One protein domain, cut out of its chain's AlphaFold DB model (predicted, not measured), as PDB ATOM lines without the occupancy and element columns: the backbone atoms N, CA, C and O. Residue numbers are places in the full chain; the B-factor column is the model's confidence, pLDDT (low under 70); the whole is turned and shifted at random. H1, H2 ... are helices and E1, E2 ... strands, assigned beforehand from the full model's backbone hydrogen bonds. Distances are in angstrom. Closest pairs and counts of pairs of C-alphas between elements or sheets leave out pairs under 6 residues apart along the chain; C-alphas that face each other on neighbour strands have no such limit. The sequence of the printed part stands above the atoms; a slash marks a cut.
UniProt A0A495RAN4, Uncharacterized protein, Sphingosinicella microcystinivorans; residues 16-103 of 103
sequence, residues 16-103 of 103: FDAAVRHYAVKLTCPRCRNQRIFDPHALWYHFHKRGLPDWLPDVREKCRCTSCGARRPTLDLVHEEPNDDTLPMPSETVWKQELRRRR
ATOM      1  N   PHE A  16     -27.238 -16.065 -34.470       83.94
ATOM      2  CA  PHE A  16     -28.429 -16.767 -34.919       83.94
ATOM      3  C   PHE A  16     -29.694 -16.028 -34.470       83.94
ATOM      4  O   PHE A  16     -30.558 -15.770 -35.304       83.94
ATOM      5  N   ASP A  17     -29.773 -15.583 -33.215       85.19
ATOM      6  CA  ASP A  17     -30.859 -14.711 -32.748       85.19
ATOM      7  C   ASP A  17     -30.944 -13.398 -33.547       85.19
ATOM      8  O   ASP A  17     -32.043 -12.933 -33.868       85.19
ATOM      9  N   ALA A  18     -29.796 -12.805 -33.898       86.38
ATOM     10  CA  ALA A  18     -29.751 -11.616 -34.751       86.38
ATOM     11  C   ALA A  18     -30.343 -11.900 -36.142       86.38
ATOM     12  O   ALA A  18     -31.175 -11.131 -36.625       86.38
ATOM     13  N   ALA A  19     -29.974 -13.033 -36.744       85.62
ATOM     14  CA  ALA A  19     -30.466 -13.482 -38.042       85.62
ATOM     15  C   ALA A  19     -31.966 -13.811 -38.027       85.62
ATOM     16  O   ALA A  19     -32.708 -13.340 -38.885       85.62
ATOM     17  N   VAL A  20     -32.447 -14.547 -37.019       85.00
ATOM     18  CA  VAL A  20     -33.876 -14.878 -36.849       85.00
ATOM     19  C   VAL A  20     -34.735 -13.621 -36.741       85.00
ATOM     20  O   VAL A  20     -35.874 -13.602 -37.202       85.00
ATOM     21  N   ARG A  21     -34.201 -12.563 -36.131       84.00
ATOM     22  CA  ARG A  21     -34.902 -11.287 -35.968       84.00
ATOM     23  C   ARG A  21     -34.599 -10.266 -37.067       84.00
ATOM     24  O   ARG A  21     -35.034  -9.122 -36.943       84.00
ATOM     25  N   HIS A  22     -33.886 -10.664 -38.119       82.00
ATOM     26  CA  HIS A  22     -33.545  -9.813 -39.261       82.00
ATOM     27  C   HIS A  22     -32.796  -8.519 -38.865       82.00
ATOM     28  O   HIS A  22     -33.067  -7.439 -39.397       82.00
ATOM     29  N   TYR A  23     -31.865  -8.616 -37.909       87.06
ATOM     30  CA  TYR A  23     -30.918  -7.543 -37.584       87.06
ATOM     31  C   TYR A  23     -29.611  -7.730 -38.348       87.06
ATOM     32  O   TYR A  23     -29.024  -8.803 -38.318       87.06
ATOM     33  N   ALA A  24     -29.089  -6.662 -38.932       88.38
ATOM     34  CA  ALA A  24     -27.735  -6.604 -39.457       88.38
ATOM     35  C   ALA A  24     -26.699  -6.354 -38.353       88.38
ATOM     36  O   ALA A  24     -26.969  -5.699 -37.342       88.38
ATOM     37  N   VAL A  25     -25.486  -6.871 -38.558       88.19
ATOM     38  CA  VAL A  25     -24.388  -6.774 -37.589       88.19
ATOM     39  C   VAL A  25     -23.416  -5.691 -38.027       88.19
ATOM     40  O   VAL A  25     -22.630  -5.873 -38.955       88.19
ATOM     41  N   LYS A  26     -23.436  -4.561 -37.327       90.25
ATOM     42  CA  LYS A  26     -22.534  -3.438 -37.556       90.25
ATOM     43  C   LYS A  26     -21.309  -3.561 -36.662       90.25
ATOM     44  O   LYS A  26     -21.388  -3.449 -35.444       90.25
ATOM     45  N   LEU A  27     -20.156  -3.785 -37.278       88.44
ATOM     46  CA  LEU A  27     -18.862  -3.804 -36.615       88.44
ATOM     47  C   LEU A  27     -18.170  -2.460 -36.803       88.44
ATOM     48  O   LEU A  27     -17.755  -2.120 -37.910       88.44
ATOM     49  N   THR A  28     -17.995  -1.727 -35.710       90.12
ATOM     50  CA  THR A  28     -17.302  -0.440 -35.684       90.12
ATOM     51  C   THR A  28     -15.959  -0.581 -34.986       90.12
ATOM     52  O   THR A  28     -15.860  -1.007 -33.836       90.12
ATOM     53  N   CYS A  29     -14.880  -0.205 -35.664       90.69
ATOM     54  CA  CYS A  29     -13.560  -0.216 -35.056       90.69
ATOM     55  C   CYS A  29     -13.418   0.930 -34.036       90.69
ATOM     56  O   CYS A  29     -13.526   2.091 -34.429       90.69
ATOM     57  N   PRO A  30     -13.059   0.662 -32.767       88.06
ATOM     58  CA  PRO A  30     -12.914   1.710 -31.754       88.06
ATOM     59  C   PRO A  30     -11.717   2.641 -32.007       88.06
ATOM     60  O   PRO A  30     -11.669   3.739 -31.468       88.06
ATOM     61  N   ARG A  31     -10.740   2.218 -32.825       89.00
ATOM     62  CA  ARG A  31      -9.510   2.981 -33.090       89.00
ATOM     63  C   ARG A  31      -9.626   3.871 -34.324       89.00
ATOM     64  O   ARG A  31      -9.431   5.075 -34.240       89.00
ATOM     65  N   CYS A  32      -9.930   3.279 -35.480       90.69
ATOM     66  CA  CYS A  32     -10.015   4.007 -36.751       90.69
ATOM     67  C   CYS A  32     -11.442   4.415 -37.136       90.69
ATOM     68  O   CYS A  32     -11.612   5.062 -38.162       90.69
ATOM     69  N   ARG A  33     -12.459   4.030 -36.348       86.81
ATOM     70  CA  ARG A  33     -13.886   4.285 -36.619       86.81
ATOM     71  C   ARG A  33     -14.395   3.711 -37.944       86.81
ATOM     72  O   ARG A  33     -15.461   4.093 -38.411       86.81
ATOM     73  N   ASN A  34     -13.661   2.767 -38.536       88.56
ATOM     74  CA  ASN A  34     -14.129   2.055 -39.717       88.56
ATOM     75  C   ASN A  34     -15.322   1.169 -39.337       88.56
ATOM     76  O   ASN A  34     -15.203   0.370 -38.405       88.56
ATOM     77  N   GLN A  35     -16.434   1.318 -40.051       88.75
ATOM     78  CA  GLN A  35     -17.679   0.600 -39.807       88.75
ATOM     79  C   GLN A  35     -18.015  -0.302 -40.993       88.75
ATOM     80  O   GLN A  35     -17.919   0.104 -42.151       88.75
ATOM     81  N   ARG A  36     -18.407  -1.537 -40.699       88.12
ATOM     82  CA  ARG A  36     -18.827  -2.545 -41.678       88.12
ATOM     83  C   ARG A  36     -20.124  -3.170 -41.203       88.12
ATOM     84  O   ARG A  36     -20.233  -3.480 -40.022       88.12
ATOM     85  N   ILE A  37     -21.077  -3.340 -42.104       89.81
ATOM     86  CA  ILE A  37     -22.388  -3.910 -41.808       89.81
ATOM     87  C   ILE A  37     -22.449  -5.249 -42.525       89.81
ATOM     88  O   ILE A  37     -22.365  -5.302 -43.747       89.81
ATOM     89  N   PHE A  38     -22.555  -6.319 -41.753       87.69
ATOM     90  CA  PHE A  38     -22.599  -7.680 -42.259       87.69
ATOM     91  C   PHE A  38     -24.007  -8.243 -42.158       87.69
ATOM     92  O   PHE A  38     -24.731  -7.980 -41.190       87.69
ATOM     93  N   ASP A  39     -24.349  -9.080 -43.132       85.94
ATOM     94  CA  ASP A  39     -25.538  -9.911 -43.052       85.94
ATOM     95  C   ASP A  39     -25.365 -10.943 -41.918       85.94
ATOM     96  O   ASP A  39     -24.339 -11.639 -41.857       85.94
ATOM     97  N   PRO A  40     -26.332 -11.048 -40.991       86.00
ATOM     98  CA  PRO A  40     -26.229 -11.939 -39.844       86.00
ATOM     99  C   PRO A  40     -26.248 -13.417 -40.258       86.00
ATOM    100  O   PRO A  40     -25.578 -14.224 -39.616       86.00
ATOM    101  N   HIS A  41     -26.951 -13.785 -41.338       86.19
ATOM    102  CA  HIS A  41     -26.990 -15.151 -41.858       86.19
ATOM    103  C   HIS A  41     -25.635 -15.531 -42.447       86.19
ATOM    104  O   HIS A  41     -25.106 -16.602 -42.136       86.19
ATOM    105  N   ALA A  42     -25.051 -14.650 -43.262       87.69
ATOM    106  CA  ALA A  42     -23.738 -14.877 -43.862       87.69
ATOM    107  C   ALA A  42     -22.635 -14.946 -42.789       87.69
ATOM    108  O   ALA A  42     -21.773 -15.834 -42.819       87.69
ATOM    109  N   LEU A  43     -22.693 -14.059 -41.790       86.75
ATOM    110  CA  LEU A  43     -21.751 -14.051 -40.672       86.75
ATOM    111  C   LEU A  43     -21.901 -15.302 -39.801       86.75
ATOM    112  O   LEU A  43     -20.905 -15.973 -39.527       86.75
ATOM    113  N   TRP A  44     -23.127 -15.673 -39.428       88.94
ATOM    114  CA  TRP A  44     -23.399 -16.912 -38.698       88.94
ATOM    115  C   TRP A  44     -22.864 -18.133 -39.457       88.94
ATOM    116  O   TRP A  44     -22.141 -18.946 -38.880       88.94
ATOM    117  N   TYR A  45     -23.129 -18.233 -40.762       88.19
ATOM    118  CA  TYR A  45     -22.671 -19.358 -41.578       88.19
ATOM    119  C   TYR A  45     -21.144 -19.459 -41.631       88.19
ATOM    120  O   TYR A  45     -20.589 -20.560 -41.563       88.19
ATOM    121  N   HIS A  46     -20.446 -18.321 -41.685       88.19
ATOM    122  CA  HIS A  46     -18.986 -18.285 -41.639       88.19
ATOM    123  C   HIS A  46     -18.426 -18.859 -40.330       88.19
ATOM    124  O   HIS A  46     -17.454 -19.620 -40.353       88.19
ATOM    125  N   PHE A  47     -19.037 -18.515 -39.194       86.94
ATOM    126  CA  PHE A  47     -18.648 -19.044 -37.885       86.94
ATOM    127  C   PHE A  47     -19.021 -20.522 -37.748       86.94
ATOM    128  O   PHE A  47     -18.172 -21.329 -37.363       86.94
ATOM    129  N   HIS A  48     -20.231 -20.895 -38.169       86.00
ATOM    130  CA  HIS A  48     -20.727 -22.268 -38.153       86.00
ATOM    131  C   HIS A  48     -19.838 -23.209 -38.980       86.00
ATOM    132  O   HIS A  48     -19.412 -24.252 -38.489       86.00
ATOM    133  N   LYS A  49     -19.463 -22.820 -40.207       86.75
ATOM    134  CA  LYS A  49     -18.578 -23.618 -41.078       86.75
ATOM    135  C   LYS A  49     -17.195 -23.857 -40.461       86.75
ATOM    136  O   LYS A  49     -16.555 -24.861 -40.755       86.75
ATOM    137  N   ARG A  50     -16.726 -22.937 -39.616       85.00
ATOM    138  CA  ARG A  50     -15.449 -23.047 -38.896       85.00
ATOM    139  C   ARG A  50     -15.584 -23.722 -37.524       85.00
ATOM    140  O   ARG A  50     -14.577 -23.837 -36.831       85.00
ATOM    141  N   GLY A  51     -16.790 -24.127 -37.119       83.50
ATOM    142  CA  GLY A  51     -17.058 -24.678 -35.788       83.50
ATOM    143  C   GLY A  51     -16.782 -23.680 -34.660       83.50
ATOM    144  O   GLY A  51     -16.395 -24.076 -33.564       83.50
ATOM    145  N   LEU A  52     -16.898 -22.380 -34.939       84.88
ATOM    146  CA  LEU A  52     -16.662 -21.335 -33.950       84.88
ATOM    147  C   LEU A  52     -17.958 -20.998 -33.202       84.88
ATOM    148  O   LEU A  52     -19.025 -21.038 -33.812       84.88
ATOM    149  N   PRO A  53     -17.865 -20.605 -31.918       83.56
ATOM    150  CA  PRO A  53     -19.003 -20.061 -31.190       83.56
ATOM    151  C   PRO A  53     -19.539 -18.813 -31.900       83.56
ATOM    152  O   PRO A  53     -18.777 -17.918 -32.270       83.56
ATOM    153  N   ASP A  54     -20.852 -18.773 -32.077       84.38
ATOM    154  CA  ASP A  54     -21.629 -17.723 -32.737       84.38
ATOM    155  C   ASP A  54     -22.153 -16.659 -31.758       84.38
ATOM    156  O   ASP A  54     -22.986 -15.827 -32.112       84.38
ATOM    157  N   TRP A  55     -21.657 -16.667 -30.522       87.19
ATOM    158  CA  TRP A  55     -22.022 -15.722 -29.473       87.19
ATOM    159  C   TRP A  55     -21.431 -14.343 -29.783       87.19
ATOM    160  O   TRP A  55     -20.261 -14.233 -30.147       87.19
ATOM    161  N   LEU A  56     -22.204 -13.266 -29.611       85.06
ATOM    162  CA  LEU A  56     -21.758 -11.910 -29.967       85.06
ATOM    163  C   LEU A  56     -20.434 -11.493 -29.289       85.06
ATOM    164  O   LEU A  56     -19.585 -10.906 -29.969       85.06
ATOM    165  N   PRO A  57     -20.195 -11.794 -27.992       84.38
ATOM    166  CA  PRO A  57     -18.911 -11.509 -27.356       84.38
ATOM    167  C   PRO A  57     -17.745 -12.252 -28.020       84.38
ATOM    168  O   PRO A  57     -16.732 -11.619 -28.318       84.38
ATOM    169  N   ASP A  58     -17.896 -13.547 -28.308       87.00
ATOM    170  CA  ASP A  58     -16.882 -14.375 -28.971       87.00
ATOM    171  C   ASP A  58     -16.601 -13.921 -30.403       87.00
ATOM    172  O   ASP A  58     -15.447 -13.846 -30.833       87.00
ATOM    173  N   VAL A  59     -17.654 -13.564 -31.142       85.81
ATOM    174  CA  VAL A  59     -17.553 -12.998 -32.491       85.81
ATOM    175  C   VAL A  59     -16.702 -11.739 -32.447       85.81
ATOM    176  O   VAL A  59     -15.717 -11.632 -33.178       85.81
ATOM    177  N   ARG A  60     -17.000 -10.828 -31.515       86.06
ATOM    178  CA  ARG A  60     -16.201  -9.621 -31.298       86.06
ATOM    179  C   ARG A  60     -14.739  -9.945 -30.984       86.06
ATOM    180  O   ARG A  60     -13.855  -9.264 -31.498       86.06
ATOM    181  N   GLU A  61     -14.453 -10.949 -30.160       86.62
ATOM    182  CA  GLU A  61     -13.066 -11.325 -29.852       86.62
ATOM    183  C   GLU A  61     -12.293 -11.837 -31.067       86.62
ATOM    184  O   GLU A  61     -11.090 -11.585 -31.186       86.62
ATOM    185  N   LYS A  62     -12.982 -12.518 -31.984       85.00
ATOM    186  CA  LYS A  62     -12.384 -13.074 -33.204       85.00
ATOM    187  C   LYS A  62     -12.343 -12.080 -34.360       85.00
ATOM    188  O   LYS A  62     -11.530 -12.237 -35.272       85.00
ATOM    189  N   CYS A  63     -13.161 -11.034 -34.318       84.75
ATOM    190  CA  CYS A  63     -13.144  -9.963 -35.301       84.75
ATOM    191  C   CYS A  63     -11.970  -8.998 -35.071       84.75
ATOM    192  O   CYS A  63     -11.668  -8.557 -33.957       84.75
ATOM    193  N   ARG A  64     -11.320  -8.623 -36.176       88.81
ATOM    194  CA  ARG A  64     -10.237  -7.637 -36.207       88.81
ATOM    195  C   ARG A  64     -10.460  -6.640 -37.331       88.81
ATOM    196  O   ARG A  64     -10.893  -7.009 -38.419       88.81
ATOM    197  N   CYS A  65     -10.125  -5.382 -37.079       87.19
ATOM    198  CA  CYS A  65     -10.149  -4.355 -38.106       87.19
ATOM    199  C   CYS A  65      -9.040  -4.622 -39.131       87.19
ATOM    200  O   CYS A  65      -7.867  -4.701 -38.768       87.19
ATOM    201  N   THR A  66      -9.398  -4.711 -40.410       85.38
ATOM    202  CA  THR A  66      -8.442  -4.906 -41.510       85.38
ATOM    203  C   THR A  66      -7.562  -3.680 -41.754       85.38
ATOM    204  O   THR A  66      -6.417  -3.840 -42.153       85.38
ATOM    205  N   SER A  67      -8.049  -2.468 -41.460       86.31
ATOM    206  CA  SER A  67      -7.282  -1.230 -41.667       86.31
ATOM    207  C   SER A  67      -6.214  -0.987 -40.598       86.31
ATOM    208  O   SER A  67      -5.104  -0.592 -40.926       86.31
ATOM    209  N   CYS A  68      -6.541  -1.173 -39.313       90.12
ATOM    210  CA  CYS A  68      -5.644  -0.797 -38.205       90.12
ATOM    211  C   CYS A  68      -5.233  -1.960 -37.290       90.12
ATOM    212  O   CYS A  68      -4.535  -1.739 -36.300       90.12
ATOM    213  N   GLY A  69      -5.711  -3.178 -37.557       86.75
ATOM    214  CA  GLY A  69      -5.391  -4.372 -36.771       86.75
ATOM    215  C   GLY A  69      -6.013  -4.422 -35.370       86.75
ATOM    216  O   GLY A  69      -5.753  -5.373 -34.633       86.75
ATOM    217  N   ALA A  70      -6.827  -3.432 -34.983       88.81
ATOM    218  CA  ALA A  70      -7.496  -3.425 -33.684       88.81
ATOM    219  C   ALA A  70      -8.413  -4.649 -33.534       88.81
ATOM    220  O   ALA A  70      -9.131  -5.018 -34.464       88.81
ATOM    221  N   ARG A  71      -8.386  -5.268 -32.354       86.94
ATOM    222  CA  ARG A  71      -9.258  -6.391 -31.984       86.94
ATOM    223  C   ARG A  71     -10.461  -5.879 -31.205       86.94
ATOM    224  O   ARG A  71     -10.416  -4.764 -30.689       86.94
ATOM    225  N   ARG A  72     -11.490  -6.716 -31.076       85.56
ATOM    226  CA  ARG A  72     -12.707  -6.402 -30.317       85.56
ATOM    227  C   ARG A  72     -13.410  -5.128 -30.820       85.56
ATOM    228  O   ARG A  72     -13.544  -4.175 -30.053       85.56
ATOM    229  N   PRO A  73     -13.843  -5.085 -32.096       88.81
ATOM    230  CA  PRO A  73     -14.671  -3.984 -32.580       88.81
ATOM    231  C   PRO A  73     -15.956  -3.849 -31.752       88.81
ATOM    232  O   PRO A  73     -16.440  -4.819 -31.174       88.81
ATOM    233  N   THR A  74     -16.530  -2.654 -31.701       88.75
ATOM    234  CA  THR A  74     -17.886  -2.475 -31.178       88.75
ATOM    235  C   THR A  74     -18.849  -3.187 -32.119       88.75
ATOM    236  O   THR A  74     -18.760  -3.008 -33.332       88.75
ATOM    237  N   LEU A  75     -19.706  -4.038 -31.561       88.81
ATOM    238  CA  LEU A  75     -20.723  -4.769 -32.301       88.81
ATOM    239  C   LEU A  75     -22.071  -4.166 -31.934       88.81
ATOM    240  O   LEU A  75     -22.479  -4.246 -30.777       88.81
ATOM    241  N   ASP A  76     -22.739  -3.605 -32.930       88.81
ATOM    242  CA  ASP A  76     -24.083  -3.059 -32.832       88.81
ATOM    243  C   ASP A  76     -25.022  -3.850 -33.744       88.81
ATOM    244  O   ASP A  76     -24.646  -4.275 -34.838       88.81
ATOM    245  N   LEU A  77     -26.254  -4.057 -33.290       86.88
ATOM    246  CA  LEU A  77     -27.308  -4.678 -34.084       86.88
ATOM    247  C   LEU A  77     -28.194  -3.575 -34.647       86.88
ATOM    248  O   LEU A  77     -28.781  -2.797 -33.896       86.88
ATOM    249  N   VAL A  78     -28.270  -3.496 -35.968       87.12
ATOM    250  CA  VAL A  78     -28.969  -2.428 -36.689       87.12
ATOM    251  C   VAL A  78     -29.927  -3.026 -37.714       87.12
ATOM    252  O   VAL A  78     -29.770  -4.170 -38.112       87.12
ATOM    253  N   HIS A  79     -30.918  -2.265 -38.171       82.56
ATOM    254  CA  HIS A  79     -31.773  -2.651 -39.305       82.56
ATOM    255  C   HIS A  79     -31.329  -1.939 -40.593       82.56
ATOM    256  O   HIS A  79     -32.151  -1.436 -41.353       82.56
ATOM    257  N   GLU A  80     -30.018  -1.813 -40.788       82.06
ATOM    258  CA  GLU A  80     -29.419  -1.237 -41.996       82.06
ATOM    259  C   GLU A  80     -29.120  -2.357 -43.006       82.06
ATOM    260  O   GLU A  80     -28.900  -3.504 -42.611       82.06
ATOM    261  N   GLU A  81     -29.091  -2.037 -44.301       78.19
ATOM    262  CA  GLU A  81     -28.706  -3.008 -45.331       78.19
ATOM    263  C   GLU A  81     -27.223  -3.406 -45.176       78.19
ATOM    264  O   GLU A  81     -26.377  -2.538 -44.917       78.19
ATOM    265  N   PRO A  82     -26.881  -4.703 -45.313       80.44
ATOM    266  CA  PRO A  82     -25.495  -5.154 -45.318       80.44
ATOM    267  C   PRO A  82     -24.681  -4.410 -46.377       80.44
ATOM    268  O   PRO A  82     -25.094  -4.295 -47.524       80.44
ATOM    269  N   ASN A  83     -23.504  -3.915 -45.993       79.38
ATOM    270  CA  ASN A  83     -22.578  -3.247 -46.910       79.38
ATOM    271  C   ASN A  83     -21.429  -4.159 -47.356       79.38
ATOM    272  O   ASN A  83     -20.441  -3.691 -47.931       79.38
ATOM    273  N   ASP A  84     -21.525  -5.443 -47.018       74.19
ATOM    274  CA  ASP A  84     -20.491  -6.429 -47.246       74.19
ATOM    275  C   ASP A  84     -21.093  -7.733 -47.781       74.19
ATOM    276  O   ASP A  84     -21.676  -8.523 -47.039       74.19
ATOM    277  N   ASP A  85     -20.886  -7.952 -49.079       66.44
ATOM    278  CA  ASP A  85     -21.301  -9.159 -49.804       66.44
ATOM    279  C   ASP A  85     -20.170 -10.195 -49.900       66.44
ATOM    280  O   ASP A  85     -20.231 -11.140 -50.687       66.44
ATOM    281  N   THR A  86     -19.078 -10.021 -49.144       71.12
ATOM    282  CA  THR A  86     -17.914 -10.916 -49.266       71.12
ATOM    283  C   THR A  86     -18.137 -12.264 -48.586       71.12
ATOM    284  O   THR A  86     -17.412 -13.228 -48.853       71.12
ATOM    285  N   LEU A  87     -19.129 -12.351 -47.697       76.31
ATOM    286  CA  LEU A  87     -19.438 -13.567 -46.963       76.31
ATOM    287  C   LEU A  87     -20.423 -14.447 -47.741       76.31
ATOM    288  O   LEU A  87     -21.451 -13.964 -48.210       76.31
ATOM    289  N   PRO A  88     -20.154 -15.762 -47.847       76.12
ATOM    290  CA  PRO A  88     -21.084 -16.672 -48.491       76.12
ATOM    291  C   PRO A  88     -22.366 -16.763 -47.665       76.12
ATOM    292  O   PRO A  88     -22.329 -17.082 -46.474       76.12
ATOM    293  N   MET A  89     -23.499 -16.526 -48.316       78.69
ATOM    294  CA  MET A  89     -24.809 -16.736 -47.717       78.69
ATOM    295  C   MET A  89     -25.021 -18.241 -47.459       78.69
ATOM    296  O   MET A  89     -24.689 -19.058 -48.328       78.69
ATOM    297  N   PRO A  90     -25.557 -18.655 -46.294       83.12
ATOM    298  CA  PRO A  90     -25.958 -20.041 -46.094       83.12
ATOM    299  C   PRO A  90     -27.038 -20.432 -47.103       83.12
ATOM    300  O   PRO A  90     -27.938 -19.651 -47.404       83.12
ATOM    301  N   SER A  91     -27.003 -21.678 -47.574       83.81
ATOM    302  CA  SER A  91     -28.153 -22.232 -48.285       83.81
ATOM    303  C   SER A  91     -29.330 -22.401 -47.322       83.81
ATOM    304  O   SER A  91     -29.146 -22.696 -46.135       83.81
ATOM    305  N   GLU A  92     -30.557 -22.276 -47.837       83.31
ATOM    306  CA  GLU A  92     -31.763 -22.453 -47.021       83.31
ATOM    307  C   GLU A  92     -31.785 -23.793 -46.283       83.31
ATOM    308  O   GLU A  92     -32.283 -23.870 -45.163       83.31
ATOM    309  N   THR A  93     -31.252 -24.853 -46.893       84.94
ATOM    310  CA  THR A  93     -31.188 -26.187 -46.286       84.94
ATOM    311  C   THR A  93     -30.378 -26.173 -44.996       84.94
ATOM    312  O   THR A  93     -30.848 -26.688 -43.983       84.94
ATOM    313  N   VAL A  94     -29.195 -25.548 -45.008       86.88
ATOM    314  CA  VAL A  94     -28.331 -25.457 -43.821       86.88
ATOM    315  C   VAL A  94     -29.011 -24.629 -42.736       86.88
ATOM    316  O   VAL A  94     -29.042 -25.036 -41.576       86.88
ATOM    317  N   TRP A  95     -29.607 -23.501 -43.119       85.31
ATOM    318  CA  TRP A  95     -30.337 -22.645 -42.188       85.31
ATOM    319  C   TRP A  95     -31.526 -23.373 -41.544       85.31
ATOM    320  O   TRP A  95     -31.667 -23.388 -40.323       85.31
ATOM    321  N   LYS A  96     -32.351 -24.058 -42.349       84.62
ATOM    322  CA  LYS A  96     -33.490 -24.867 -41.882       84.62
ATOM    323  C   LYS A  96     -33.046 -26.023 -40.983       84.62
ATOM    324  O   LYS A  96     -33.762 -26.363 -40.042       84.62
ATOM    325  N   GLN A  97     -31.893 -26.632 -41.254       87.94
ATOM    326  CA  GLN A  97     -31.344 -27.705 -40.426       87.94
ATOM    327  C   GLN A  97     -30.921 -27.193 -39.046       87.94
ATOM    328  O   GLN A  97     -31.296 -27.806 -38.047       87.94
ATOM    329  N   GLU A  98     -30.216 -26.060 -38.968       83.81
ATOM    330  CA  GLU A  98     -29.860 -25.466 -37.673       83.81
ATOM    331  C   GLU A  98     -31.105 -24.977 -36.919       83.81
ATOM    332  O   GLU A  98     -31.239 -25.234 -35.723       83.81
ATOM    333  N   LEU A  99     -32.070 -24.364 -37.616       84.25
ATOM    334  CA  LEU A  99     -33.365 -23.995 -37.035       84.25
ATOM    335  C   LEU A  99     -34.051 -25.185 -36.361       84.25
ATOM    336  O   LEU A  99     -34.557 -25.042 -35.255       84.25
ATOM    337  N   ARG A 100     -34.053 -26.363 -36.994       83.88
ATOM    338  CA  ARG A 100     -34.613 -27.593 -36.406       83.88
ATOM    339  C   ARG A 100     -33.802 -28.135 -35.236       83.88
ATOM    340  O   ARG A 100     -34.359 -28.834 -34.408       83.88
ATOM    341  N   ARG A 101     -32.498 -27.872 -35.194       81.50
ATOM    342  CA  ARG A 101     -31.620 -28.315 -34.106       81.50
ATOM    343  C   ARG A 101     -31.812 -27.477 -32.840       81.50
ATOM    344  O   ARG A 101     -31.632 -28.000 -31.747       81.50
ATOM    345  N   ARG A 102     -32.120 -26.185 -33.000       74.12
ATOM    346  CA  ARG A 102     -32.300 -25.224 -31.898       74.12
ATOM    347  C   ARG A 102     -33.756 -25.048 -31.442       74.12
ATOM    348  O   ARG A 102     -33.962 -24.475 -30.377       74.12
ATOM    349  N   ARG A 103     -34.734 -25.481 -32.246       60.56
ATOM    350  CA  ARG A 103     -36.175 -25.447 -31.942       60.56
ATOM    351  C   ARG A 103     -36.620 -26.707 -31.213       60.56
ATOM    352  O   ARG A 103     -37.472 -26.560 -30.314       60.56
TER     353      ARG A 103
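This is residues 16 to 103 of the 103 residues of an uncharacterized protein of Sphingosinicella microcystinivorans (UniProt A0A495RAN4). A small three-stranded sheet has H1 and H2 together at the end where E1 begins, H3 near its edge strand E3, and H4 off the sheet, far out along the long axis on the opposite end from the loop between E1 and E2. The printed part has 88 residues, with four named helices and three named strands in the order H1, E1, E2, H2, H3, E3, H4. The sheet runs E2, E1, E3, antiparallel throughout, and the class is mixed, helices and strands. The whole is compact, with a radius of gyration of the C-alphas of 12.9 A, and its outline is elongated, 40 by 25 by 20 A.

Start with H1, residues 16 to 20, and look across to H2, residues 40 to 49: the two touch, and their closest C-alphas are those of Ala 19 and Pro 40, 4.9 A apart. Next find the inner strand E1, residues 24 to 28, and the edge strand E2, residues 35 to 38; they form a hairpin, antiparallel at 156 degrees, with N 27 and O 36 within hydrogen-bond range at 2.8 A. On the other side of E1 is the edge strand E3, residues 74 to 78, antiparallel at 151 degrees, with N 24 and O 78 at 2.7 A. H1 only just is on the sheet, with 5 pairs of C-alphas within 10 A, and only grazes it with residues 18 to 19. H2 also only grazes the sheet, with residues 40 to 44; the closest C-alphas of E1 and H2 are those of Ala 24 and Pro 40, 5.6 A apart. H3, residues 56 to 62, only grazes it with residues 56 to 60; the closest C-alphas of H3 and E3 are those of Arg 60 and Leu 75, 6.7 A apart. E2, H2, H3 and E3 make a split strand-helix-strand unit, two strands running the same way with E1 between them, and its crossover is right-handed. H4, residues 92 to 102, is not on the sheet and is near H1 and H2. In H1, H2, H3 and H4 every O i to N i+4 pair is within hydrogen-bond range.

Find C-alpha 16 at (-28.429, -16.767, -34.919), where H1 begins; it runs 6.1 A to C-alpha 20. E1 covers 12.7 A, E2 9.9 A, H2 14.0 A, H3 10.0 A and E3 12.4 A. Look for C-alpha 74, where E3 begins, at (-17.886, -2.475, -31.178). H4 runs 15.4 A and ends at C-alpha 102, at (-32.300, -25.224, -31.898).

The two C-alphas farthest apart are those of Cys 32 and Arg 100, at 40.0 A. The printed part has no cut. The links H3 to E3, 11 residues, and E3 to H4, 13 residues, are long. The mean pLDDT of the printed part is 84.9, and residues 85 and 103 are under 70.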